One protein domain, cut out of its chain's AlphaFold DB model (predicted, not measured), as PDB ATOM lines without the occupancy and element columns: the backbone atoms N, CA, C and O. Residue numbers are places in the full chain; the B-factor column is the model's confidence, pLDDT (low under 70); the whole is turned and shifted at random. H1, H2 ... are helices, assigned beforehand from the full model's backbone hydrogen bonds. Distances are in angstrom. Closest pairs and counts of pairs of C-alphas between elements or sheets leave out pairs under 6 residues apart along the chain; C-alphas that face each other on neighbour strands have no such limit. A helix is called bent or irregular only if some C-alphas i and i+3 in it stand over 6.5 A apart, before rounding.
ATOM      1  N   TRP A   2     -11.738   2.968 303.333       93.94
ATOM      2  CA  TRP A   2     -10.281   3.143 303.229       93.94
ATOM      3  C   TRP A   2      -9.502   3.067 304.554       93.94
ATOM      4  O   TRP A   2      -8.291   3.240 304.541       93.94
ATOM      5  N   SER A   3     -10.157   2.808 305.696       94.94
ATOM      6  CA  SER A   3      -9.461   2.704 306.992       94.94
ATOM      7  C   SER A   3      -8.682   1.396 307.176       94.94
ATOM      8  O   SER A   3      -7.876   1.303 308.090       94.94
ATOM      9  N   GLY A   4      -8.927   0.371 306.350       95.25
ATOM     10  CA  GLY A   4      -8.307  -0.960 306.483       95.25
ATOM     11  C   GLY A   4      -8.852  -1.815 307.636       95.25
ATOM     12  O   GLY A   4      -8.575  -3.006 307.697       95.25
ATOM     13  N   GLU A   5      -9.666  -1.238 308.518       96.44
ATOM     14  CA  GLU A   5     -10.173  -1.898 309.731       96.44
ATOM     15  C   GLU A   5     -11.392  -2.799 309.486       96.44
ATOM     16  O   GLU A   5     -11.708  -3.659 310.303       96.44
ATOM     17  N   HIS A   6     -12.105  -2.596 308.377       94.94
ATOM     18  CA  HIS A   6     -13.390  -3.239 308.117       94.94
ATOM     19  C   HIS A   6     -13.383  -3.919 306.748       94.94
ATOM     20  O   HIS A   6     -13.140  -3.262 305.735       94.94
ATOM     21  N   ALA A   7     -13.718  -5.212 306.709       94.50
ATOM     22  CA  ALA A   7     -13.879  -5.959 305.457       94.50
ATOM     23  C   ALA A   7     -15.147  -5.553 304.686       94.50
ATOM     24  O   ALA A   7     -15.192  -5.635 303.463       94.50
ATOM     25  N   THR A   8     -16.184  -5.105 305.400       95.88
ATOM     26  CA  THR A   8     -17.444  -4.613 304.830       95.88
ATOM     27  C   THR A   8     -17.977  -3.450 305.660       95.88
ATOM     28  O   THR A   8     -17.617  -3.285 306.825       95.88
ATOM     29  N   ILE A   9     -18.826  -2.622 305.054       94.75
ATOM     30  CA  ILE A   9     -19.526  -1.530 305.735       94.75
ATOM     31  C   ILE A   9     -21.003  -1.555 305.350       94.75
ATOM     32  O   ILE A   9     -21.337  -1.911 304.222       94.75
ATOM     33  N   ASN A  10     -21.883  -1.152 306.266       94.19
ATOM     34  CA  ASN A  10     -23.292  -0.927 305.955       94.19
ATOM     35  C   ASN A  10     -23.488   0.535 305.504       94.19
ATOM     36  O   ASN A  10     -23.325   1.440 306.327       94.19
ATOM     37  N   PRO A  11     -23.845   0.805 304.234       94.38
ATOM     38  CA  PRO A  11     -23.976   2.161 303.708       94.38
ATOM     39  C   PRO A  11     -25.354   2.799 303.981       94.38
ATOM     40  O   PRO A  11     -25.783   3.665 303.218       94.38
ATOM     41  N   GLN A  12     -26.064   2.408 305.048       93.50
ATOM     42  CA  GLN A  12     -27.420   2.896 305.347       93.50
ATOM     43  C   GLN A  12     -27.531   4.431 305.343       93.50
ATOM     44  O   GLN A  12     -28.463   4.968 304.751       93.50
ATOM     45  N   GLY A  13     -26.551   5.146 305.906       91.94
ATOM     46  CA  GLY A  13     -26.556   6.614 305.890       91.94
ATOM     47  C   GLY A  13     -26.532   7.205 304.473       91.94
ATOM     48  O   GLY A  13     -27.254   8.156 304.185       91.94
ATOM     49  N   ILE A  14     -25.769   6.602 303.552       90.12
ATOM     50  CA  ILE A  14     -25.747   7.019 302.140       90.12
ATOM     51  C   ILE A  14     -27.096   6.709 301.484       90.12
ATOM     52  O   ILE A  14     -27.649   7.560 300.788       90.12
ATOM     53  N   LYS A  15     -27.662   5.522 301.742       92.25
ATOM     54  CA  LYS A  15     -28.976   5.121 301.218       92.25
ATOM     55  C   LYS A  15     -30.075   6.100 301.636       92.25
ATOM     56  O   LYS A  15     -30.899   6.473 300.801       92.25
ATOM     57  N   GLU A  16     -30.086   6.530 302.894       91.44
ATOM     58  CA  GLU A  16     -31.053   7.505 303.409       91.44
ATOM     59  C   GLU A  16     -30.911   8.869 302.728       91.44
ATOM     60  O   GLU A  16     -31.916   9.455 302.328       91.44
ATOM     61  N   ILE A  17     -29.680   9.356 302.541       88.44
ATOM     62  CA  ILE A  17     -29.420  10.629 301.858       88.44
ATOM     63  C   ILE A  17     -29.873  10.560 300.396       88.44
ATOM     64  O   ILE A  17     -30.649  11.409 299.965       88.44
ATOM     65  N   VAL A  18     -29.454   9.538 299.644       89.81
ATOM     66  CA  VAL A  18     -29.831   9.397 298.227       89.81
ATOM     67  C   VAL A  18     -31.346   9.289 298.067       89.81
ATOM     68  O   VAL A  18     -31.914   9.964 297.214       89.81
ATOM     69  N   SER A  19     -32.022   8.527 298.934       91.06
ATOM     70  CA  SER A  19     -33.482   8.358 298.868       91.06
ATOM     71  C   SER A  19     -34.250   9.671 299.088       91.06
ATOM     72  O   SER A  19     -35.382   9.790 298.626       91.06
ATOM     73  N   ARG A  20     -33.658  10.671 299.764       89.69
ATOM     74  CA  ARG A  20     -34.261  12.009 299.919       89.69
ATOM     75  C   ARG A  20     -34.194  12.835 298.636       89.69
ATOM     76  O   ARG A  20     -35.123  13.586 298.362       89.69
ATOM     77  N   PHE A  21     -33.109  12.718 297.870       87.75
ATOM     78  CA  PHE A  21     -32.909  13.486 296.634       87.75
ATOM     79  C   PHE A  21     -33.476  12.792 295.394       87.75
ATOM     80  O   PHE A  21     -33.896  13.466 294.455       87.75
ATOM     81  N   ALA A  22     -33.513  11.461 295.401       91.19
ATOM     82  CA  ALA A  22     -34.025  10.627 294.325       91.19
ATOM     83  C   ALA A  22     -34.928   9.521 294.914       91.19
ATOM     84  O   ALA A  22     -34.463   8.414 295.208       91.19
ATOM     85  N   PRO A  23     -36.236   9.806 295.093       91.62
ATOM     86  CA  PRO A  23     -37.191   8.895 295.737       91.62
ATOM     87  C   PRO A  23     -37.327   7.524 295.066       91.62
ATOM     88  O   PRO A  23     -37.728   6.561 295.712       91.62
ATOM     89  N   ILE A  24     -36.952   7.407 293.789       92.12
ATOM     90  CA  ILE A  24     -36.921   6.137 293.046       92.12
ATOM     91  C   ILE A  24     -36.028   5.071 293.700       92.12
ATOM     92  O   ILE A  24     -36.242   3.882 293.470       92.12
ATOM     93  N   PHE A  25     -35.061   5.488 294.526       93.56
ATOM     94  CA  PHE A  25     -34.159   4.609 295.266       93.56
ATOM     95  C   PHE A  25     -34.647   4.320 296.684       93.56
ATOM     96  O   PHE A  25     -33.857   3.814 297.464       93.56
ATOM     97  N   VAL A  26     -35.884   4.657 297.076       93.38
ATOM     98  CA  VAL A  26     -36.376   4.423 298.450       93.38
ATOM     99  C   VAL A  26     -36.527   2.936 298.769       93.38
ATOM    100  O   VAL A  26     -36.197   2.510 299.877       93.38
ATOM    101  N   ASP A  27     -36.970   2.155 297.787       92.88
ATOM    102  CA  ASP A  27     -37.206   0.723 297.914       92.88
ATOM    103  C   ASP A  27     -35.894  -0.089 297.875       92.88
ATOM    104  O   ASP A  27     -34.786   0.451 297.944       92.88
ATOM    105  N   TYR A  28     -36.040  -1.413 297.826       92.06
ATOM    106  CA  TYR A  28     -34.941  -2.373 297.720       92.06
ATOM    107  C   TYR A  28     -34.950  -3.114 296.374       92.06
ATOM    108  O   TYR A  28     -34.374  -4.196 296.258       92.06
ATOM    109  N   ALA A  29     -35.640  -2.577 295.363       95.19
ATOM    110  CA  ALA A  29     -35.644  -3.167 294.032       95.19
ATOM    111  C   ALA A  29     -34.321  -2.876 293.303       95.19
ATOM    112  O   ALA A  29     -33.601  -1.935 293.637       95.19
ATOM    113  N   GLN A  30     -34.007  -3.686 292.291       95.62
ATOM    114  CA  GLN A  30     -32.886  -3.414 291.386       95.62
ATOM    115  C   GLN A  30     -33.152  -2.122 290.605       95.62
ATOM    116  O   GLN A  30     -34.281  -1.879 290.173       95.62
ATOM    117  N   LYS A  31     -32.117  -1.299 290.435       94.88
ATOM    118  CA  LYS A  31     -32.180  -0.002 289.746       94.88
ATOM    119  C   LYS A  31     -30.955   0.173 288.857       94.88
ATOM    120  O   LYS A  31     -29.957  -0.526 289.027       94.88
ATOM    121  N   ASP A  32     -31.040   1.125 287.939       94.50
ATOM    122  CA  ASP A  32     -29.927   1.490 287.073       94.50
ATOM    123  C   ASP A  32     -28.835   2.234 287.868       94.50
ATOM    124  O   ASP A  32     -29.105   3.184 288.610       94.50
ATOM    125  N   SER A  33     -27.585   1.795 287.718       93.81
ATOM    126  CA  SER A  33     -26.431   2.439 288.344       93.81
ATOM    127  C   SER A  33     -26.100   3.787 287.702       93.81
ATOM    128  O   SER A  33     -25.612   4.675 288.403       93.81
ATOM    129  N   TYR A  34     -26.403   3.972 286.414       92.38
ATOM    130  CA  TYR A  34     -26.260   5.253 285.727       92.38
ATOM    131  C   TYR A  34     -27.167   6.306 286.365       92.38
ATOM    132  O   TYR A  34     -26.711   7.385 286.744       92.38
ATOM    133  N   GLU A  35     -28.436   5.960 286.579       91.19
ATOM    134  CA  GLU A  35     -29.409   6.850 287.211       91.19
ATOM    135  C   GLU A  35     -29.032   7.164 288.669       91.19
ATOM    136  O   GLU A  35     -29.165   8.306 289.126       91.19
ATOM    137  N   PHE A  36     -28.497   6.172 289.389       92.75
ATOM    138  CA  PHE A  36     -27.995   6.357 290.749       92.75
ATOM    139  C   PHE A  36     -26.817   7.333 290.791       92.75
ATOM    140  O   PHE A  36     -26.838   8.287 291.571       92.75
ATOM    141  N   MET A  37     -25.809   7.127 289.941       91.31
ATOM    142  CA  MET A  37     -24.626   7.987 289.876       91.31
ATOM    143  C   MET A  37     -24.988   9.411 289.466       91.31
ATOM    144  O   MET A  37     -24.525  10.360 290.095       91.31
ATOM    145  N   ASN A  38     -25.866   9.566 288.474       89.00
ATOM    146  CA  ASN A  38     -26.360  10.871 288.057       89.00
ATOM    147  C   ASN A  38     -27.073  11.586 289.218       89.00
ATOM    148  O   ASN A  38     -26.792  12.743 289.517       89.00
ATOM    149  N   SER A  39     -27.942  10.885 289.948       88.69
ATOM    150  CA  SER A  39     -28.624  11.449 291.122       88.69
ATOM    151  C   SER A  39     -27.650  11.848 292.236       88.69
ATOM    152  O   SER A  39     -27.815  12.897 292.862       88.69
ATOM    153  N   LEU A  40     -26.626  11.026 292.475       88.38
ATOM    154  CA  LEU A  40     -25.622  11.252 293.509       88.38
ATOM    155  C   LEU A  40     -24.723  12.452 293.196       88.38
ATOM    156  O   LEU A  40     -24.430  13.214 294.113       88.38
ATOM    157  N   LEU A  41     -24.287  12.627 291.945       88.12
ATOM    158  CA  LEU A  41     -23.401  13.731 291.558       88.12
ATOM    159  C   LEU A  41     -24.150  15.063 291.415       88.12
ATOM    160  O   LEU A  41     -23.622  16.098 291.817       88.12
ATOM    161  N   ASN A  42     -25.407  15.025 290.966       84.56
ATOM    162  CA  ASN A  42     -26.247  16.220 290.864       84.56
ATOM    163  C   ASN A  42     -26.628  16.805 292.236       84.56
ATOM    164  O   ASN A  42     -26.870  18.007 292.356       84.56
ATOM    165  N   ALA A  43     -26.726  15.986 293.290       81.94
ATOM    166  CA  ALA A  43     -27.158  16.465 294.605       81.94
ATOM    167  C   ALA A  43     -26.172  17.478 295.244       81.94
ATOM    168  O   ALA A  43     -26.629  18.550 295.648       81.94
ATOM    169  N   PRO A  44     -24.847  17.225 295.305       76.19
ATOM    170  CA  PRO A  44     -23.852  18.218 295.712       76.19
ATOM    171  C   PRO A  44     -23.804  19.443 294.795       76.19
ATOM    172  O   PRO A  44     -23.690  20.564 295.290       76.19
ATOM    173  N   GLU A  45     -23.928  19.255 293.481       78.56
ATOM    174  CA  GLU A  45     -23.864  20.352 292.512       78.56
ATOM    175  C   GLU A  45     -24.982  21.381 292.723       78.56
ATOM    176  O   GLU A  45     -24.725  22.584 292.721       78.56
ATOM    177  N   ARG A  46     -26.203  20.928 293.044       75.81
ATOM    178  CA  ARG A  46     -27.330  21.815 293.397       75.81
ATOM    179  C   ARG A  46     -27.048  22.721 294.594       75.81
ATOM    180  O   ARG A  46     -27.707  23.744 294.749       75.81
ATOM    181  N   THR A  47     -26.116  22.333 295.461       77.38
ATOM    182  CA  THR A  47     -25.729  23.131 296.632       77.38
ATOM    183  C   THR A  47     -24.523  24.027 296.360       77.38
ATOM    184  O   THR A  47     -24.394  25.072 296.994       77.38
ATOM    185  N   ASN A  48     -23.649  23.639 295.425       77.94
ATOM    186  CA  ASN A  48     -22.470  24.403 295.038       77.94
ATOM    187  C   ASN A  48     -22.039  24.064 293.598       77.94
ATOM    188  O   ASN A  48     -21.445  23.012 293.339       77.94
ATOM    189  N   SER A  49     -22.277  25.005 292.685       70.12
ATOM    190  CA  SER A  49     -21.990  24.873 291.254       70.12
ATOM    191  C   SER A  49     -20.505  24.986 290.886       70.12
ATOM    192  O   SER A  49     -20.159  24.811 289.726       70.12
ATOM    193  N   THR A  50     -19.614  25.290 291.836       73.75
ATOM    194  CA  THR A  50     -18.150  25.301 291.627       73.75
ATOM    195  C   THR A  50     -17.459  24.224 292.461       73.75
ATOM    196  O   THR A  50     -16.322  24.392 292.915       73.75
ATOM    197  N   SER A  51     -18.185  23.154 292.781       81.12
ATOM    198  CA  SER A  51     -17.664  22.074 293.610       81.12
ATOM    199  C   SER A  51     -16.529  21.317 292.911       81.12
ATOM    200  O   SER A  51     -16.304  21.414 291.708       81.12
ATOM    201  N   PHE A  52     -15.798  20.494 293.663       84.62
ATOM    202  CA  PHE A  52     -14.818  19.593 293.056       84.62
ATOM    203  C   PHE A  52     -15.461  18.662 292.009       84.62
ATOM    204  O   PHE A  52     -14.784  18.265 291.070       84.62
ATOM    205  N   ILE A  53     -16.757  18.347 292.137       83.75
ATOM    206  CA  ILE A  53     -17.479  17.504 291.179       83.75
ATOM    207  C   ILE A  53     -17.501  18.159 289.802       83.75
ATOM    208  O   ILE A  53     -17.132  17.512 288.826       83.75
ATOM    209  N   THR A  54     -17.843  19.447 289.733       80.00
ATOM    210  CA  THR A  54     -17.882  20.171 288.459       80.00
ATOM    211  C   THR A  54     -16.490  20.243 287.840       80.00
ATOM    212  O   THR A  54     -16.327  20.002 286.654       80.00
ATOM    213  N   ASN A  55     -15.455  20.467 288.651       84.56
ATOM    214  CA  ASN A  55     -14.083  20.568 288.146       84.56
ATOM    215  C   ASN A  55     -13.507  19.237 287.642       84.56
ATOM    216  O   ASN A  55     -12.666  19.245 286.748       84.56
ATOM    217  N   PHE A  56     -13.906  18.110 288.234       89.25
ATOM    218  CA  PHE A  56     -13.363  16.798 287.873       89.25
ATOM    219  C   PHE A  56     -14.187  16.063 286.818       89.25
ATOM    220  O   PHE A  56     -13.612  15.307 286.040       89.25
ATOM    221  N   PHE A  57     -15.510  16.238 286.816       89.69
ATOM    222  CA  PHE A  57     -16.404  15.389 286.029       89.69
ATOM    223  C   PHE A  57     -17.150  16.122 284.915       89.69
ATOM    224  O   PHE A  57     -17.738  15.446 284.077       89.69
ATOM    225  N   HIS A  58     -17.150  17.459 284.865       90.19
ATOM    226  CA  HIS A  58     -17.814  18.155 283.764       90.19
ATOM    227  C   HIS A  58     -17.041  18.017 282.458       90.19
ATOM    228  O   HIS A  58     -15.856  18.327 282.354       90.19
TER     229      HIS A  58
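What this domain is: This is residues 2 to 58 of the 120 residues of the protein "Hypothetical protein" of Rotaria sp. Silwood2 (UniProt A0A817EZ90). The longest helix, H2, is the middle of a loose chain of three helices: H1 packs crosswise on residues 39 to 43 of H2, and the short H3 folds back beside residues 41 to 45 to make a helical hairpin with it. Residues 2 to 13, of which 12 and 13 belong to H1, stick out at one end, and so do residues 28 to 34, of which 33 and 34 belong to H2, and residues 46 to 51 between H2 and H3. The printed part has 57 residues with three named helices, in the order H1, H2, H3, and no named strand; the class is all helix. The whole is loose, with a radius of gyration of the C-alphas of 13.4 A, and it spans 33 by 31 by 18 A.

Where its parts are: H2, residues 33 to 45, runs 18.6 A from C-alpha 33 at (-26.431, 2.439, 288.344) to C-alpha 45. H2 is neither bent nor irregular, but only just: C-alphas 41 and 44 are 6.1 A apart. H1, residues 12 to 21, begins with C-alpha 12 at (-27.420, 2.896, 305.347) and is 14.8 A long from first to last C-alpha. H3, residues 52 to 57, is 8.3 A long and ends with C-alpha 57 at (-16.404, 15.389, 286.029).

How they stand to each other: H2 touches both other helices. H2 touches H1 with its residues 39 to 43 alone; the closest C-alphas of the two are those of Val 18 and Leu 40, 6.6 A apart. The lines of H1 and H2 are about perpendicular, at 77 degrees. H2 touches H3 with its residues 41 to 45 alone; the closest C-alphas of the two are those of Leu 41 and Ile 53, 7.0 A apart. H2 and H3 form a helical hairpin and run opposite ways at a tilt of 35.3 degrees, only just steep. H1 and H3 are apart. In H1 and H3 every O i to N i+4 pair is within hydrogen-bond range; in H2 it is 7 of 9.

The domain as a whole: The two C-alphas farthest apart are those of Ala 7 and Ser 49, at 34.9 A, and the first and last printed C-alphas, of Trp 2 and His 58, are 25.7 A apart. Residues 2 to 13, of which 12 and 13 belong to H1, stand free, and so do residues 28 to 34, of which 33 and 34 belong to H2, and residues 46 to 51. Without these stretches the body has 32 residues and spans 32 by 15 by 11 A. The link from H1 to H2, 11 residues, is long; that from H2 to H3, 6 residues, is short. The printed part has no cut. The mean pLDDT of the printed part is 89.1, and no printed residue is under 70.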